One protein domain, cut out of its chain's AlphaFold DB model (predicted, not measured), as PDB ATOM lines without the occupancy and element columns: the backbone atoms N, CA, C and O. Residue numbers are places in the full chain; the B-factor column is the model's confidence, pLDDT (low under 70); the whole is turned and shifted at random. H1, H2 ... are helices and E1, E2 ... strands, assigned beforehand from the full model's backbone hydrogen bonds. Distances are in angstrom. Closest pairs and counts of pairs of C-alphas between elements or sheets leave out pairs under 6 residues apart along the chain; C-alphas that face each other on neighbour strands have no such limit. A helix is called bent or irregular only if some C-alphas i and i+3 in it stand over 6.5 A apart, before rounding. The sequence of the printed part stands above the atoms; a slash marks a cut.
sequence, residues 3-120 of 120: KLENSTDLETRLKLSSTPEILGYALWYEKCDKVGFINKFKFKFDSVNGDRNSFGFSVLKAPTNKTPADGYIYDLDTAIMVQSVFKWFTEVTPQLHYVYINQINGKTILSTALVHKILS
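What this domain is: This is residues 3 to 120 of the 120 residues of an uncharacterized protein of Acinetobacter radioresistens DSM 6976 = NBRC 102413 = CIP 103788 (UniProt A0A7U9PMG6). A strongly twisted three-stranded sheet of E1, E4 and E5, with E1 and E4 bent, has the short helix H1 over one part of it and the longer H2 packed along E1. From near the end of E1 the two-stranded hairpin E2 and E3 reaches away to one end of the longest axis, where residues 47 to 52 stick out; the turn between E4 and E5 lies at the other end. The printed part has 118 residues, with two named helices and six named strands in the order H1 E1 E2 E3 H2 E4 E5 E6; the sheet order is E1 - E4 - E5, all antiparallel, and the class is mixed, helices and strands. The whole is only just compact, close to loose, with a radius of gyration of the C-alphas of 15.9 A and spans of 53 by 36 by 30 A.

Where its parts are: H1, residues 7 to 14, begins with C-alpha 7 at (27.292, 26.853, 31.803). E1 is residues 21 to 28, 19.7 A long, and bends by 60 degrees at residue 24. E2, residues 37 to 44, is 21.5 A long, and E3, residues 54 to 61, is 22.2 A long. H2, residues 76 to 90, is 20.8 A long, with C-alpha 76 at (39.770, 19.693, 29.635). E4, residues 95 to 104, measures 25.0 A and bends by 60 degrees at residue 101. E5, residues 107 to 114, is 22.1 A long and runs on into E6, residues 117 to 119, at 64 degrees; C-alpha 119 is at (30.393, 19.187, 45.864).

How they stand to each other: E4 is the inner strand, antiparallel to E1 at 141 degrees, with N 26 and O 97 within hydrogen-bond range at 2.9 A. E4 and E5 form a hairpin, with N 100 and O 111 at 2.9 A. H1 and H2 on this sheet make two layers, helices on one face of a sheet. H2 lies over E1 at a height over the sheet of 9.0 A and runs along the strands, at 2 degrees to E1 on the local plane; their closest C-alphas, of Tyr 25 and Leu 76, are 6.2 A apart. H1, at a height of 9.1 A, lies only just over E4, with 3 of its C-alphas falling on it, and runs across the strands. The closest C-alphas of E1 and E2, those of Trp 28 and Ile 38, are 5.0 A apart. E2 and E3 form a hairpin, with N 40 and O 58 at 2.9 A. E6 pairs with no named strand, but its residues 117 to 118 pair antiparallel with residues 3 to 4. In H1 and H2 every O i to N i+4 pair is within hydrogen-bond range. H1 and H2 are apart.

The domain as a whole: The C-alphas of Gly 50 and Asn 105, the two farthest apart, are 54.7 A from each other. The printed part has no cut, and its last residue, 120, is the chain's last. The link from E3 to H2, 14 residues, is long. The mean pLDDT of the printed part is 72.2; residues 30 to 72 and 119 to 120 are under 70.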
ATOM      1  N   LYS A   3      32.123  17.414  40.714       81.94
ATOM      2  CA  LYS A   3      31.752  17.769  39.333       81.94
ATOM      3  C   LYS A   3      32.269  19.174  39.010       81.94
ATOM      4  O   LYS A   3      32.356  20.011  39.903       81.94
ATOM      5  N   LEU A   4      32.634  19.438  37.758       85.94
ATOM      6  CA  LEU A   4      32.913  20.805  37.306       85.94
ATOM      7  C   LEU A   4      31.606  21.577  37.084       85.94
ATOM      8  O   LEU A   4      30.602  20.989  36.677       85.94
ATOM      9  N   GLU A   5      31.635  22.882  37.346       88.94
ATOM     10  CA  GLU A   5      30.539  23.789  36.983       88.94
ATOM     11  C   GLU A   5      30.189  23.676  35.490       88.94
ATOM     12  O   GLU A   5      31.067  23.647  34.628       88.94
ATOM     13  N   ASN A   6      28.897  23.623  35.183       89.88
ATOM     14  CA  ASN A   6      28.386  23.736  33.819       89.88
ATOM     15  C   ASN A   6      28.059  25.206  33.471       89.88
ATOM     16  O   ASN A   6      28.193  26.095  34.314       89.88
ATOM     17  N   SER A   7      27.614  25.484  32.240       91.12
ATOM     18  CA  SER A   7      27.292  26.853  31.803       91.12
ATOM     19  C   SER A   7      26.258  27.567  32.682       91.12
ATOM     20  O   SER A   7      26.417  28.753  32.952       91.12
ATOM     21  N   THR A   8      25.226  26.870  33.162       91.88
ATOM     22  CA  THR A   8      24.182  27.448  34.028       91.88
ATOM     23  C   THR A   8      24.709  27.742  35.434       91.88
ATOM     24  O   THR A   8      24.382  28.774  36.025       91.88
ATOM     25  N   ASP A   9      25.580  26.874  35.959       91.94
ATOM     26  CA  ASP A   9      26.266  27.120  37.233       91.94
ATOM     27  C   ASP A   9      27.144  28.382  37.120       91.94
ATOM     28  O   ASP A   9      27.125  29.257  37.992       91.94
ATOM     29  N   LEU A  10      27.867  28.508  36.001       91.25
ATOM     30  CA  LEU A  10      28.739  29.642  35.701       91.25
ATOM     31  C   LEU A  10      27.952  30.951  35.534       91.25
ATOM     32  O   LEU A  10      28.350  31.976  36.088       91.25
ATOM     33  N   GLU A  11      26.829  30.910  34.812       92.25
ATOM     34  CA  GLU A  11      25.884  32.025  34.671       92.25
ATOM     35  C   GLU A  11      25.439  32.542  36.039       92.25
ATOM     36  O   GLU A  11      25.569  33.735  36.327       92.25
ATOM     37  N   THR A  12      24.983  31.629  36.900       92.38
ATOM     38  CA  THR A  12      24.470  31.949  38.235       92.38
ATOM     39  C   THR A  12      25.558  32.567  39.107       92.38
ATOM     40  O   THR A  12      25.355  33.623  39.713       92.38
ATOM     41  N   ARG A  13      26.744  31.947  39.153       92.69
ATOM     42  CA  ARG A  13      27.859  32.416  39.983       92.69
ATOM     43  C   ARG A  13      28.359  33.793  39.558       92.69
ATOM     44  O   ARG A  13      28.667  34.622  40.413       92.69
ATOM     45  N   LEU A  14      28.472  34.028  38.254       90.56
ATOM     46  CA  LEU A  14      29.011  35.273  37.708       90.56
ATOM     47  C   LEU A  14      27.943  36.346  37.470       90.56
ATOM     48  O   LEU A  14      28.299  37.458  37.082       90.56
ATOM     49  N   LYS A  15      26.663  36.038  37.725       92.00
ATOM     50  CA  LYS A  15      25.516  36.926  37.475       92.00
ATOM     51  C   LYS A  15      25.503  37.437  36.031       92.00
ATOM     52  O   LYS A  15      25.385  38.639  35.788       92.00
ATOM     53  N   LEU A  16      25.695  36.525  35.078       88.50
ATOM     54  CA  LEU A  16      25.689  36.867  33.657       88.50
ATOM     55  C   LEU A  16      24.263  37.168  33.185       88.50
ATOM     56  O   LEU A  16      23.285  36.692  33.752       88.50
ATOM     57  N   SER A  17      24.152  37.972  32.133       87.62
ATOM     58  CA  SER A  17      22.881  38.343  31.492       87.62
ATOM     59  C   SER A  17      22.247  37.207  30.683       87.62
ATOM     60  O   SER A  17      21.096  37.321  30.269       87.62
ATOM     61  N   SER A  18      23.017  36.160  30.387       89.25
ATOM     62  CA  SER A  18      22.615  35.002  29.593       89.25
ATOM     63  C   SER A  18      23.550  33.830  29.869       89.25
ATOM     64  O   SER A  18      24.691  34.028  30.305       89.25
ATOM     65  N   THR A  19      23.080  32.618  29.576       91.38
ATOM     66  CA  THR A  19      23.887  31.403  29.675       91.38
ATOM     67  C   THR A  19      25.098  31.488  28.738       91.38
ATOM     68  O   THR A  19      24.921  31.626  27.525       91.38
ATOM     69  N   PRO A  20      26.334  31.406  29.264       91.25
ATOM     70  CA  PRO A  20      27.533  31.525  28.455       91.25
ATOM     71  C   PRO A  20      27.813  30.243  27.664       91.25
ATOM     72  O   PRO A  20      27.658  29.124  28.164       91.25
ATOM     73  N   GLU A  21      28.330  30.407  26.450       91.50
ATOM     74  CA  GLU A  21      28.920  29.308  25.686       91.50
ATOM     75  C   GLU A  21      30.365  29.098  26.146       91.50
ATOM     76  O   GLU A  21      31.200  29.995  26.006       91.50
ATOM     77  N   ILE A  22      30.669  27.927  26.710       90.69
ATOM     78  CA  ILE A  22      32.031  27.562  27.111       90.69
ATOM     79  C   ILE A  22      32.754  27.007  25.885       90.69
ATOM     80  O   ILE A  22      32.365  25.980  25.339       90.69
ATOM     81  N   LEU A  23      33.835  27.672  25.490       87.75
ATOM     82  CA  LEU A  23      34.660  27.285  24.347       87.75
ATOM     83  C   LEU A  23      35.755  26.280  24.724       87.75
ATOM     84  O   LEU A  23      36.258  25.560  23.869       87.75
ATOM     85  N   GLY A  24      36.146  26.249  25.999       88.31
ATOM     86  CA  GLY A  24      37.154  25.336  26.529       88.31
ATOM     87  C   GLY A  24      37.873  25.931  27.733       88.31
ATOM     88  O   GLY A  24      37.277  26.673  28.520       88.31
ATOM     89  N   TYR A  25      39.157  25.610  27.874       86.38
ATOM     90  CA  TYR A  25      39.931  25.901  29.076       86.38
ATOM     91  C   TYR A  25      41.237  26.625  28.768       86.38
ATOM     92  O   TYR A  25      41.905  26.357  27.773       86.38
ATOM     93  N   ALA A  26      41.637  27.515  29.669       83.00
ATOM     94  CA  ALA A  26      42.936  28.170  29.658       83.00
ATOM     95  C   ALA A  26      43.607  28.030  31.026       83.00
ATOM     96  O   ALA A  26      42.948  27.860  32.052       83.00
ATOM     97  N   LEU A  27      44.932  28.127  31.044       79.50
ATOM     98  CA  LEU A  27      45.730  28.018  32.258       79.50
ATOM     99  C   LEU A  27      46.311  29.377  32.640       79.50
ATOM    100  O   LEU A  27      46.980  30.040  31.847       79.50
ATOM    101  N   TRP A  28      46.053  29.780  33.874       76.62
ATOM    102  CA  TRP A  28      46.475  31.044  34.456       76.62
ATOM    103  C   TRP A  28      47.537  30.778  35.510       76.62
ATOM    104  O   TRP A  28      47.399  29.886  36.336       76.62
ATOM    105  N   TYR A  29      48.616  31.546  35.507       70.06
ATOM    106  CA  TYR A  29      49.562  31.537  36.615       70.06
ATOM    107  C   TYR A  29      50.028  32.960  36.852       70.06
ATOM    108  O   TYR A  29      50.607  33.588  35.963       70.06
ATOM    109  N   GLU A  30      49.753  33.460  38.048       62.66
ATOM    110  CA  GLU A  30      50.187  34.772  38.484       62.66
ATOM    111  C   GLU A  30      51.594  34.653  39.074       62.66
ATOM    112  O   GLU A  30      51.788  34.185  40.196       62.66
ATOM    113  N   LYS A  31      52.602  35.048  38.289       57.81
ATOM    114  CA  LYS A  31      53.931  35.320  38.838       57.81
ATOM    115  C   LYS A  31      53.857  36.700  39.485       57.81
ATOM    116  O   LYS A  31      53.494  37.650  38.793       57.81
ATOM    117  N   CYS A  32      54.187  36.769  40.776       46.97
ATOM    118  CA  CYS A  32      53.921  37.821  41.774       46.97
ATOM    119  C   CYS A  32      54.172  39.301  41.405       46.97
ATOM    120  O   CYS A  32      53.938  40.168  42.239       46.97
ATOM    121  N   ASP A  33      54.593  39.618  40.183       44.66
ATOM    122  CA  ASP A  33      54.961  40.969  39.774       44.66
ATOM    123  C   ASP A  33      53.898  41.644  38.887       44.66
ATOM    124  O   ASP A  33      53.925  42.869  38.753       44.66
ATOM    125  N   LYS A  34      52.964  40.896  38.263       43.47
ATOM    126  CA  LYS A  34      51.881  41.478  37.439       43.47
ATOM    127  C   LYS A  34      50.592  40.640  37.390       43.47
ATOM    128  O   LYS A  34      50.583  39.527  36.869       43.47
ATOM    129  N   VAL A  35      49.487  41.261  37.804       46.59
ATOM    130  CA  VAL A  35      48.114  40.730  37.727       46.59
ATOM    131  C   VAL A  35      47.632  40.650  36.267       46.59
ATOM    132  O   VAL A  35      47.838  41.588  35.495       46.59
ATOM    133  N   GLY A  36      46.954  39.559  35.881       46.47
ATOM    134  CA  GLY A  36      46.187  39.482  34.622       46.47
ATOM    135  C   GLY A  36      46.914  38.937  33.380       46.47
ATOM    136  O   GLY A  36      46.580  39.322  32.257       46.47
ATOM    137  N   PHE A  37      47.900  38.051  33.546       46.72
ATOM    138  CA  PHE A  37      48.594  37.390  32.430       46.72
ATOM    139  C   PHE A  37      48.170  35.921  32.282       46.72
ATOM    140  O   PHE A  37      48.051  35.198  33.271       46.72
ATOM    141  N   ILE A  38      47.982  35.468  31.036       53.94
ATOM    142  CA  ILE A  38      47.794  34.048  30.699       53.94
ATOM    143  C   ILE A  38      49.111  33.511  30.165       53.94
ATOM    144  O   ILE A  38      49.642  34.021  29.187       53.94
ATOM    145  N   ASN A  39      49.623  32.422  30.719       51.91
ATOM    146  CA  ASN A  39      50.762  31.755  30.101       51.91
ATOM    147  C   ASN A  39      50.261  30.828  28.986       51.91
ATOM    148  O   ASN A  39      49.458  29.932  29.237       51.91
ATOM    149  N   LYS A  40      50.722  31.033  27.744       52.91
ATOM    150  CA  LYS A  40      50.551  30.026  26.692       52.91
ATOM    151  C   LYS A  40      51.666  29.015  26.817       52.91
ATOM    152  O   LYS A  40      52.854  29.337  26.735       52.91
ATOM    153  N   PHE A  41      51.250  27.770  26.939       56.00
ATOM    154  CA  PHE A  41      52.130  26.624  26.918       56.00
ATOM    155  C   PHE A  41      52.224  26.147  25.477       56.00
ATOM    156  O   PHE A  41      51.235  25.713  24.892       56.00
ATOM    157  N   LYS A  42      53.403  26.276  24.864       49.03
ATOM    158  CA  LYS A  42      53.657  25.637  23.574       49.03
ATOM    159  C   LYS A  42      54.545  24.429  23.815       49.03
ATOM    160  O   LYS A  42      55.733  24.569  24.096       49.03
ATOM    161  N   PHE A  43      53.961  23.249  23.668       49.53
ATOM    162  CA  PHE A  43      54.711  22.003  23.614       49.53
ATOM    163  C   PHE A  43      55.332  21.892  22.229       49.53
ATOM    164  O   PHE A  43      54.626  21.957  21.220       49.53
ATOM    165  N   LYS A  44      56.657  21.773  22.169       45.75
ATOM    166  CA  LYS A  44      57.364  21.451  20.935       45.75
ATOM    167  C   LYS A  44      58.146  20.168  21.172       45.75
ATOM    168  O   LYS A  44      59.148  20.164  21.879       45.75
ATOM    169  N   PHE A  45      57.663  19.080  20.588       47.16
ATOM    170  CA  PHE A  45      58.398  17.826  20.538       47.16
ATOM    171  C   PHE A  45      59.269  17.856  19.282       47.16
ATOM    172  O   PHE A  45      58.808  17.515  18.195       47.16
ATOM    173  N   ASP A  46      60.506  18.335  19.407       46.59
ATOM    174  CA  ASP A  46      61.482  18.225  18.321       46.59
ATOM    175  C   ASP A  46      62.076  16.813  18.344       46.59
ATOM    176  O   ASP A  46      63.000  16.508  19.094       46.59
ATOM    177  N   SER A  47      61.504  15.927  17.534       52.56
ATOM    178  CA  SER A  47      61.939  14.538  17.387       52.56
ATOM    179  C   SER A  47      62.700  14.365  16.074       52.56
ATOM    180  O   SER A  47      62.133  13.886  15.094       52.56
ATOM    181  N   VAL A  48      63.977  14.755  16.025       48.84
ATOM    182  CA  VAL A  48      64.838  14.399  14.879       48.84
ATOM    183  C   VAL A  48      66.331  14.349  15.252       48.84
ATOM    184  O   VAL A  48      67.110  15.075  14.667       48.84
ATOM    185  N   ASN A  49      66.750  13.495  16.201       53.72
ATOM    186  CA  ASN A  49      68.166  13.118  16.495       53.72
ATOM    187  C   ASN A  49      68.754  13.567  17.854       53.72
ATOM    188  O   ASN A  49      69.795  14.217  17.895       53.72
ATOM    189  N   GLY A  50      68.168  13.111  18.966       51.31
ATOM    190  CA  GLY A  50      68.901  12.990  20.235       51.31
ATOM    191  C   GLY A  50      68.746  14.159  21.216       51.31
ATOM    192  O   GLY A  50      69.321  15.232  21.063       51.31
ATOM    193  N   ASP A  51      67.993  13.869  22.274       48.25
ATOM    194  CA  ASP A  51      68.167  14.356  23.648       48.25
ATOM    195  C   ASP A  51      67.894  15.820  23.997       48.25
ATOM    196  O   ASP A  51      68.414  16.320  24.997       48.25
ATOM    197  N   ARG A  52      67.004  16.516  23.281       46.78
ATOM    198  CA  ARG A  52      66.425  17.770  23.804       46.78
ATOM    199  C   ARG A  52      64.925  17.873  23.559       46.78
ATOM    200  O   ARG A  52      64.478  18.499  22.606       46.78
ATOM    201  N   ASN A  53      64.143  17.347  24.501       47.88
ATOM    202  CA  ASN A  53      62.775  17.821  24.697       47.88
ATOM    203  C   ASN A  53      62.862  19.248  25.248       47.88
ATOM    204  O   ASN A  53      63.348  19.452  26.360       47.88
ATOM    205  N   SER A  54      62.452  20.241  24.460       47.50
ATOM    206  CA  SER A  54      62.457  21.638  24.897       47.50
ATOM    207  C   SER A  54      61.040  22.095  25.228       47.50
ATOM    208  O   SER A  54      60.104  21.940  24.445       47.50
ATOM    209  N   PHE A  55      60.879  22.665  26.421       51.19
ATOM    210  CA  PHE A  55      59.624  23.254  26.872       51.19
ATOM    211  C   PHE A  55      59.721  24.766  26.696       51.19
ATOM    212  O   PHE A  55      60.536  25.431  27.336       51.19
ATOM    213  N   GLY A  56      58.913  25.312  25.786       51.25
ATOM    214  CA  GLY A  56      58.824  26.750  25.568       51.25
ATOM    215  C   GLY A  56      57.724  27.355  26.433       51.25
ATOM    216  O   GLY A  56      56.540  27.135  26.174       51.25
ATOM    217  N   PHE A  57      58.101  28.158  27.428       53.16
ATOM    218  CA  PHE A  57      57.157  28.965  28.200       53.16
ATOM    219  C   PHE A  57      57.023  30.337  27.541       53.16
ATOM    220  O   PHE A  57      58.007  31.063  27.401       53.16
ATOM    221  N   SER A  58      55.819  30.705  27.107       53.31
ATOM    222  CA  SER A  58      55.539  32.057  26.625       53.31
ATOM    223  C   SER A  58      54.442  32.678  27.474       53.31
ATOM    224  O   SER A  58      53.304  32.211  27.479       53.31
ATOM    225  N   VAL A  59      54.774  33.758  28.180       51.69
ATOM    226  CA  VAL A  59      53.770  34.580  28.857       51.69
ATOM    227  C   VAL A  59      52.983  35.318  27.777       51.69
ATOM    228  O   VAL A  59      53.543  36.158  27.070       51.69
ATOM    229  N   LEU A  60      51.700  35.005  27.609       53.94
ATOM    230  CA  LEU A  60      50.801  35.805  26.786       53.94
ATOM    231  C   LEU A  60      50.042  36.813  27.653       53.94
ATOM    232  O   LEU A  60      49.881  36.685  28.867       53.94
ATOM    233  N   LYS A  61      49.554  37.870  27.010       51.34
ATOM    234  CA  LYS A  61      48.528  38.709  27.633       51.34
ATOM    235  C   LYS A  61      47.230  37.909  27.736       51.34
ATOM    236  O   LYS A  61      46.975  37.055  26.886       51.34
ATOM    237  N   ALA A  62      46.420  38.204  28.753       50.84
ATOM    238  CA  ALA A  62      45.080  37.644  28.837       50.84
ATOM    239  C   ALA A  62      44.291  37.901  27.537       50.84
ATOM    240  O   ALA A  62      44.468  38.952  26.906       50.84
ATOM    241  N   PRO A  63      43.458  36.940  27.111       52.22
ATOM    242  CA  PRO A  63      42.736  36.994  25.868       52.22
ATOM    243  C   PRO A  63      41.783  38.175  25.917       52.22
ATOM    244  O   PRO A  63      40.860  38.255  26.718       52.22
ATOM    245  N   THR A  64      42.061  39.128  25.047       55.00
ATOM    246  CA  THR A  64      41.134  40.189  24.677       55.00
ATOM    247  C   THR A  64      40.272  39.715  23.513       55.00
ATOM    248  O   THR A  64      40.611  38.750  22.825       55.00
ATOM    249  N   ASN A  65      39.235  40.482  23.201       54.56
ATOM    250  CA  ASN A  65      38.459  40.416  21.960       54.56
ATOM    251  C   ASN A  65      39.289  40.458  20.653       54.56
ATOM    252  O   ASN A  65      38.722  40.275  19.582       54.56
ATOM    253  N   LYS A  66      40.610  40.693  20.713       53.59
ATOM    254  CA  LYS A  66      41.536  40.647  19.566       53.59
ATOM    255  C   LYS A  66      42.415  39.388  19.514       53.59
ATOM    256  O   LYS A  66      43.285  39.297  18.652       53.59
ATOM    257  N   THR A  67      42.259  38.453  20.447       54.62
ATOM    258  CA  THR A  67      43.165  37.299  20.579       54.62
ATOM    259  C   THR A  67      42.601  36.122  19.787       54.62
ATOM    260  O   THR A  67      41.496  35.692  20.115       54.62
ATOM    261  N   PRO A  68      43.321  35.575  18.788       56.44
ATOM    262  CA  PRO A  68      42.829  34.445  17.997       56.44
ATOM    263  C   PRO A  68      42.520  33.254  18.913       56.44
ATOM    264  O   PRO A  68      43.436  32.750  19.564       56.44
ATOM    265  N   ALA A  69      41.246  32.856  19.000       53.91
ATOM    266  CA  ALA A  69      40.731  31.867  19.958       53.91
ATOM    267  C   ALA A  69      41.524  30.545  19.940       53.91
ATOM    268  O   ALA A  69      41.846  29.989  20.988       53.91
ATOM    269  N   ASP A  70      41.960  30.128  18.753       56.94
ATOM    270  CA  ASP A  70      42.610  28.837  18.497       56.94
ATOM    271  C   ASP A  70      44.003  28.706  19.139       56.94
ATOM    272  O   ASP A  70      44.624  27.645  19.134       56.94
ATOM    273  N   GLY A  71      44.548  29.799  19.679       60.66
ATOM    274  CA  GLY A  71      45.910  29.831  20.188       60.66
ATOM    275  C   GLY A  71      46.094  29.386  21.640       60.66
ATOM    276  O   GLY A  71      47.248  29.197  22.021       60.66
ATOM    277  N   TYR A  72      45.046  29.310  22.462       66.00
ATOM    278  CA  TYR A  72      45.179  29.177  23.928       66.00
ATOM    279  C   TYR A  72      44.016  28.451  24.615       66.00
ATOM    280  O   TYR A  72      44.013  28.356  25.843       66.00
ATOM    281  N   ILE A  73      43.040  27.971  23.844       75.50
ATOM    282  CA  ILE A  73      41.925  27.170  24.340       75.50
ATOM    283  C   ILE A  73      42.313  25.699  24.207       75.50
ATOM    284  O   ILE A  73      42.634  25.228  23.119       75.50
ATOM    285  N   TYR A  74      42.296  24.992  25.327       78.31
ATOM    286  CA  TYR A  74      42.483  23.551  25.407       78.31
ATOM    287  C   TYR A  74      41.141  22.881  25.704       78.31
ATOM    288  O   TYR A  74      40.278  23.470  26.363       78.31
ATOM    289  N   ASP A  75      40.982  21.627  25.289       87.19
ATOM    290  CA  ASP A  75      40.023  20.737  25.942       87.19
ATOM    291  C   ASP A  75      40.446  20.469  27.405       87.19
ATOM    292  O   ASP A  75      41.560  20.808  27.826       87.19
ATOM    293  N   LEU A  76      39.541  19.895  28.203       87.56
ATOM    294  CA  LEU A  76      39.770  19.693  29.635       87.56
ATOM    295  C   LEU A  76      40.973  18.783  29.915       87.56
ATOM    296  O   LEU A  76      41.789  19.101  30.783       87.56
ATOM    297  N   ASP A  77      41.087  17.673  29.190       85.75
ATOM    298  CA  ASP A  77      42.113  16.656  29.427       85.75
ATOM    299  C   ASP A  77      43.497  17.206  29.087       85.75
ATOM    300  O   ASP A  77      44.438  17.100  29.883       85.75
ATOM    301  N   THR A  78      43.602  17.902  27.954       83.31
ATOM    302  CA  THR A  78      44.801  18.640  27.569       83.31
ATOM    303  C   THR A  78      45.142  19.676  28.636       83.31
ATOM    304  O   THR A  78      46.277  19.710  29.106       83.31
ATOM    305  N   ALA A  79      44.188  20.484  29.104       83.69
ATOM    306  CA  ALA A  79      44.462  21.495  30.124       83.69
ATOM    307  C   ALA A  79      44.985  20.891  31.444       83.69
ATOM    308  O   ALA A  79      45.928  21.426  32.033       83.69
ATOM    309  N   ILE A  80      44.430  19.759  31.891       86.88
ATOM    310  CA  ILE A  80      44.883  19.032  33.090       86.88
ATOM    311  C   ILE A  80      46.293  18.464  32.894       86.88
ATOM    312  O   ILE A  80      47.140  18.572  33.791       86.88
ATOM    313  N   MET A  81      46.576  17.885  31.725       84.50
ATOM    314  CA  MET A  81      47.905  17.379  31.384       84.50
ATOM    315  C   MET A  81      48.937  18.512  31.438       84.50
ATOM    316  O   MET A  81      49.962  18.392  32.110       84.50
ATOM    317  N   VAL A  82      48.648  19.640  30.784       79.25
ATOM    318  CA  VAL A  82      49.531  20.813  30.755       79.25
ATOM    319  C   VAL A  82      49.744  21.391  32.157       79.25
ATOM    320  O   VAL A  82      50.881  21.696  32.516       79.25
ATOM    321  N   GLN A  83      48.688  21.491  32.974       83.12
ATOM    322  CA  GLN A  83      48.773  21.927  34.373       83.12
ATOM    323  C   GLN A  83      49.727  21.038  35.181       83.12
ATOM    324  O   GLN A  83      50.551  21.543  35.946       83.12
ATOM    325  N   SER A  84      49.633  19.721  34.987       83.62
ATOM    326  CA  SER A  84      50.448  18.732  35.695       83.62
ATOM    327  C   SER A  84      51.919  18.802  35.285       83.62
ATOM    328  O   SER A  84      52.793  18.827  36.151       83.62
ATOM    329  N   VAL A  85      52.202  18.918  33.983       79.44
ATOM    330  CA  VAL A  85      53.572  19.102  33.475       79.44
ATOM    331  C   VAL A  85      54.167  20.415  33.984       79.44
ATOM    332  O   VAL A  85      55.302  20.434  34.453       79.44
ATOM    333  N   PHE A  86      53.404  21.510  33.951       75.69
ATOM    334  CA  PHE A  86      53.876  22.799  34.455       75.69
ATOM    335  C   PHE A  86      54.223  22.739  35.946       75.69
ATOM    336  O   PHE A  86      55.287  23.219  36.344       75.69
ATOM    337  N   LYS A  87      53.368  22.108  36.759       80.00
ATOM    338  CA  LYS A  87      53.632  21.890  38.186       80.00
ATOM    339  C   LYS A  87      54.899  21.079  38.414       80.00
ATOM    340  O   LYS A  87      55.673  21.425  39.296       80.00
ATOM    341  N   TRP A  88      55.121  20.030  37.628       78.31
ATOM    342  CA  TRP A  88      56.324  19.209  37.751       78.31
ATOM    343  C   TRP A  88      57.610  20.006  37.488       78.31
ATOM    344  O   TRP A  88      58.581  19.842  38.217       78.31
ATOM    345  N   PHE A  89      57.605  20.906  36.501       71.00
ATOM    346  CA  PHE A  89      58.782  21.712  36.157       71.00
ATOM    347  C   PHE A  89      59.025  22.920  37.061       71.00
ATOM    348  O   PHE A  89      60.169  23.326  37.240       71.00
ATOM    349  N   THR A  90      57.959  23.552  37.545       72.38
ATOM    350  CA  THR A  90      58.047  24.870  38.198       72.38
ATOM    351  C   THR A  90      57.697  24.837  39.678       72.38
ATOM    352  O   THR A  90      57.816  25.863  40.336       72.38
ATOM    353  N   GLU A  91      57.213  23.697  40.178       77.88
ATOM    354  CA  GLU A  91      56.592  23.521  41.500       77.88
ATOM    355  C   GLU A  91      55.318  24.353  41.719       77.88
ATOM    356  O   GLU A  91      54.692  24.294  42.778       77.88
ATOM    357  N   VAL A  92      54.856  25.075  40.696       75.88
ATOM    358  CA  VAL A  92      53.677  25.927  40.775       75.88
ATOM    359  C   VAL A  92      52.502  25.293  40.043       75.88
ATOM    360  O   VAL A  92      52.629  24.811  38.927       75.88
ATOM    361  N   THR A  93      51.318  25.311  40.653       82.75
ATOM    362  CA  THR A  93      50.092  24.840  39.999       82.75
ATOM    363  C   THR A  93      49.363  26.014  39.339       82.75
ATOM    364  O   THR A  93      48.868  26.882  40.061       82.75
ATOM    365  N   PRO A  94      49.261  26.067  37.997       80.25
ATOM    366  CA  PRO A  94      48.482  27.092  37.326       80.25
ATOM    367  C   PRO A  94      46.995  26.855  37.601       80.25
ATOM    368  O   PRO A  94      46.534  25.719  37.679       80.25
ATOM    369  N   GLN A  95      46.237  27.928  37.747       83.69
ATOM    370  CA  GLN A  95      44.789  27.926  37.872       83.69
ATOM    371  C   GLN A  95      44.139  27.564  36.534       83.69
ATOM    372  O   GLN A  95      44.544  28.045  35.477       83.69
ATOM    373  N   LEU A  96      43.106  26.728  36.576       87.06
ATOM    374  CA  LEU A  96      42.318  26.379  35.398       87.06
ATOM    375  C   LEU A  96      41.159  27.365  35.257       87.06
ATOM    376  O   LEU A  96      40.443  27.606  36.225       87.06
ATOM    377  N   HIS A  97      40.973  27.940  34.075       87.56
ATOM    378  CA  HIS A  97      39.905  28.894  33.788       87.56
ATOM    379  C   HIS A  97      39.046  28.403  32.626       87.56
ATOM    380  O   HIS A  97      39.578  27.926  31.627       87.56
ATOM    381  N   TYR A  98      37.731  28.589  32.729       88.25
ATOM    382  CA  TYR A  98      36.833  28.542  31.581       88.25
ATOM    383  C   TYR A  98      37.169  29.687  30.635       88.25
ATOM    384  O   TYR A  98      37.401  30.812  31.085       88.25
ATOM    385  N   VAL A  99      37.140  29.415  29.336       87.38
ATOM    386  CA  VAL A  99      37.061  30.425  28.282       87.38
ATOM    387  C   VAL A  99      35.645  30.377  27.736       87.38
ATOM    388  O   VAL A  99      35.182  29.313  27.331       87.38
ATOM    389  N   TYR A 100      34.941  31.504  27.760       87.94
ATOM    390  CA  TYR A 100      33.529  31.536  27.399       87.94
ATOM    391  C   TYR A 100      33.131  32.814  26.667       87.94
ATOM    392  O   TYR A 100      33.758  33.869  26.816       87.94
ATOM    393  N   ILE A 101      32.067  32.715  25.878       87.75
ATOM    394  CA  ILE A 101      31.434  33.849  25.214       87.75
ATOM    395  C   ILE A 101      30.394  34.459  26.149       87.75
ATOM    396  O   ILE A 101      29.519  33.769  26.671       87.75
ATOM    397  N   ASN A 102      30.482  35.773  26.330       85.69
ATOM    398  CA  ASN A 102      29.536  36.571  27.096       85.69
ATOM    399  C   ASN A 102      28.886  37.641  26.206       85.69
ATOM    400  O   ASN A 102      29.557  38.228  25.355       85.69
ATOM    401  N   GLN A 103      27.605  37.935  26.428       83.56
ATOM    402  CA  GLN A 103      26.891  39.018  25.749       83.56
ATOM    403  C   GLN A 103      26.681  40.187  26.714       83.56
ATOM    404  O   GLN A 103      25.822  40.150  27.594       83.56
ATOM    405  N   ILE A 104      27.451  41.262  26.534       81.19
ATOM    406  CA  ILE A 104      27.339  42.479  27.350       81.19
ATOM    407  C   ILE A 104      26.927  43.632  26.438       81.19
ATOM    408  O   ILE A 104      27.641  43.968  25.494       81.19
ATOM    409  N   ASN A 105      25.780  44.256  26.721       84.56
ATOM    410  CA  ASN A 105      25.237  45.387  25.953       84.56
ATOM    411  C   ASN A 105      25.158  45.113  24.436       84.56
ATOM    412  O   ASN A 105      25.535  45.958  23.624       84.56
ATOM    413  N   GLY A 106      24.728  43.904  24.055       80.19
ATOM    414  CA  GLY A 106      24.612  43.482  22.652       80.19
ATOM    415  C   GLY A 106      25.945  43.216  21.944       80.19
ATOM    416  O   GLY A 106      25.963  43.030  20.730       80.19
ATOM    417  N   LYS A 107      27.067  43.210  22.674       83.06
ATOM    418  CA  LYS A 107      28.389  42.867  22.141       83.06
ATOM    419  C   LYS A 107      28.836  41.509  22.656       83.06
ATOM    420  O   LYS A 107      28.782  41.237  23.853       83.06
ATOM    421  N   THR A 108      29.371  40.715  21.736       83.31
ATOM    422  CA  THR A 108      30.025  39.438  22.024       83.31
ATOM    423  C   THR A 108      31.423  39.697  22.579       83.31
ATOM    424  O   THR A 108      32.257  40.323  21.922       83.31
ATOM    425  N   ILE A 109      31.672  39.241  23.803       82.88
ATOM    426  CA  ILE A 109      32.928  39.434  24.524       82.88
ATOM    427  C   ILE A 109      33.455  38.079  24.970       82.88
ATOM    428  O   ILE A 109      32.800  37.353  25.717       82.88
ATOM    429  N   LEU A 110      34.679  37.769  24.552       81.19
ATOM    430  CA  LEU A 110      35.414  36.635  25.086       81.19
ATOM    431  C   LEU A 110      35.852  36.944  26.520       81.19
ATOM    432  O   LEU A 110      36.484  37.970  26.773       81.19
ATOM    433  N   SER A 111      35.494  36.064  27.444       82.75
ATOM    434  CA  SER A 111      35.734  36.220  28.876       82.75
ATOM    435  C   SER A 111      36.350  34.950  29.457       82.75
ATOM    436  O   SER A 111      36.312  33.880  28.844       82.75
ATOM    437  N   THR A 112      36.925  35.065  30.652       85.00
ATOM    438  CA  THR A 112      37.495  33.921  31.367       85.00
ATOM    439  C   THR A 112      37.109  33.932  32.833       85.00
ATOM    440  O   THR A 112      37.068  35.002  33.439       85.00
ATOM    441  N   ALA A 113      36.912  32.761  33.429       86.81
ATOM    442  CA  ALA A 113      36.601  32.636  34.851       86.81
ATOM    443  C   ALA A 113      37.264  31.405  35.462       86.81
ATOM    444  O   ALA A 113      37.331  30.365  34.815       86.81
ATOM    445  N   LEU A 114      37.715  31.516  36.714       88.50
ATOM    446  CA  LEU A 114      38.299  30.401  37.457       88.50
ATOM    447  C   LEU A 114      37.317  29.219  37.513       88.50
ATOM    448  O   LEU A 114      36.127  29.411  37.784       88.50
ATOM    449  N   VAL A 115      37.824  28.013  37.257       90.12
ATOM    450  CA  VAL A 115      37.069  26.761  37.361       90.12
ATOM    451  C   VAL A 115      36.876  26.408  38.829       90.12
ATOM    452  O   VAL A 115      37.858  26.210  39.549       90.12
ATOM    453  N   HIS A 116      35.625  26.272  39.273       87.31
ATOM    454  CA  HIS A 116      35.318  25.702  40.581       87.31
ATOM    455  C   HIS A 116      34.794  24.267  40.452       87.31
ATOM    456  O   HIS A 116      34.187  23.874  39.453       87.31
ATOM    457  N   LYS A 117      35.054  23.474  41.495       82.06
ATOM    458  CA  LYS A 117      34.454  22.150  41.674       82.06
ATOM    459  C   LYS A 117      33.207  22.296  42.539       82.06
ATOM    460  O   LYS A 117      33.263  22.943  43.582       82.06
ATOM    461  N   ILE A 118      32.122  21.657  42.130       70.75
ATOM    462  CA  ILE A 118      30.889  21.536  42.902       70.75
ATOM    463  C   ILE A 118      30.963  20.240  43.716       70.75
ATOM    464  O   ILE A 118      31.290  19.171  43.185       70.75
ATOM    465  N   LEU A 119      30.672  20.342  45.014       65.81
ATOM    466  CA  LEU A 119      30.393  19.187  45.864       65.81
ATOM    467  C   LEU A 119      28.972  18.711  45.541       65.81
ATOM    468  O   LEU A 119      28.019  19.442  45.794       65.81
ATOM    469  N   SER A 120      28.861  17.534  44.919       55.22
ATOM    470  CA  SER A 120      27.577  16.873  44.646       55.22
ATOM    471  C   SER A 120      26.928  16.342  45.916       55.22
ATOM    472  O   SER A 120      27.686  15.662  46.654       55.22
TER     473      SER A 120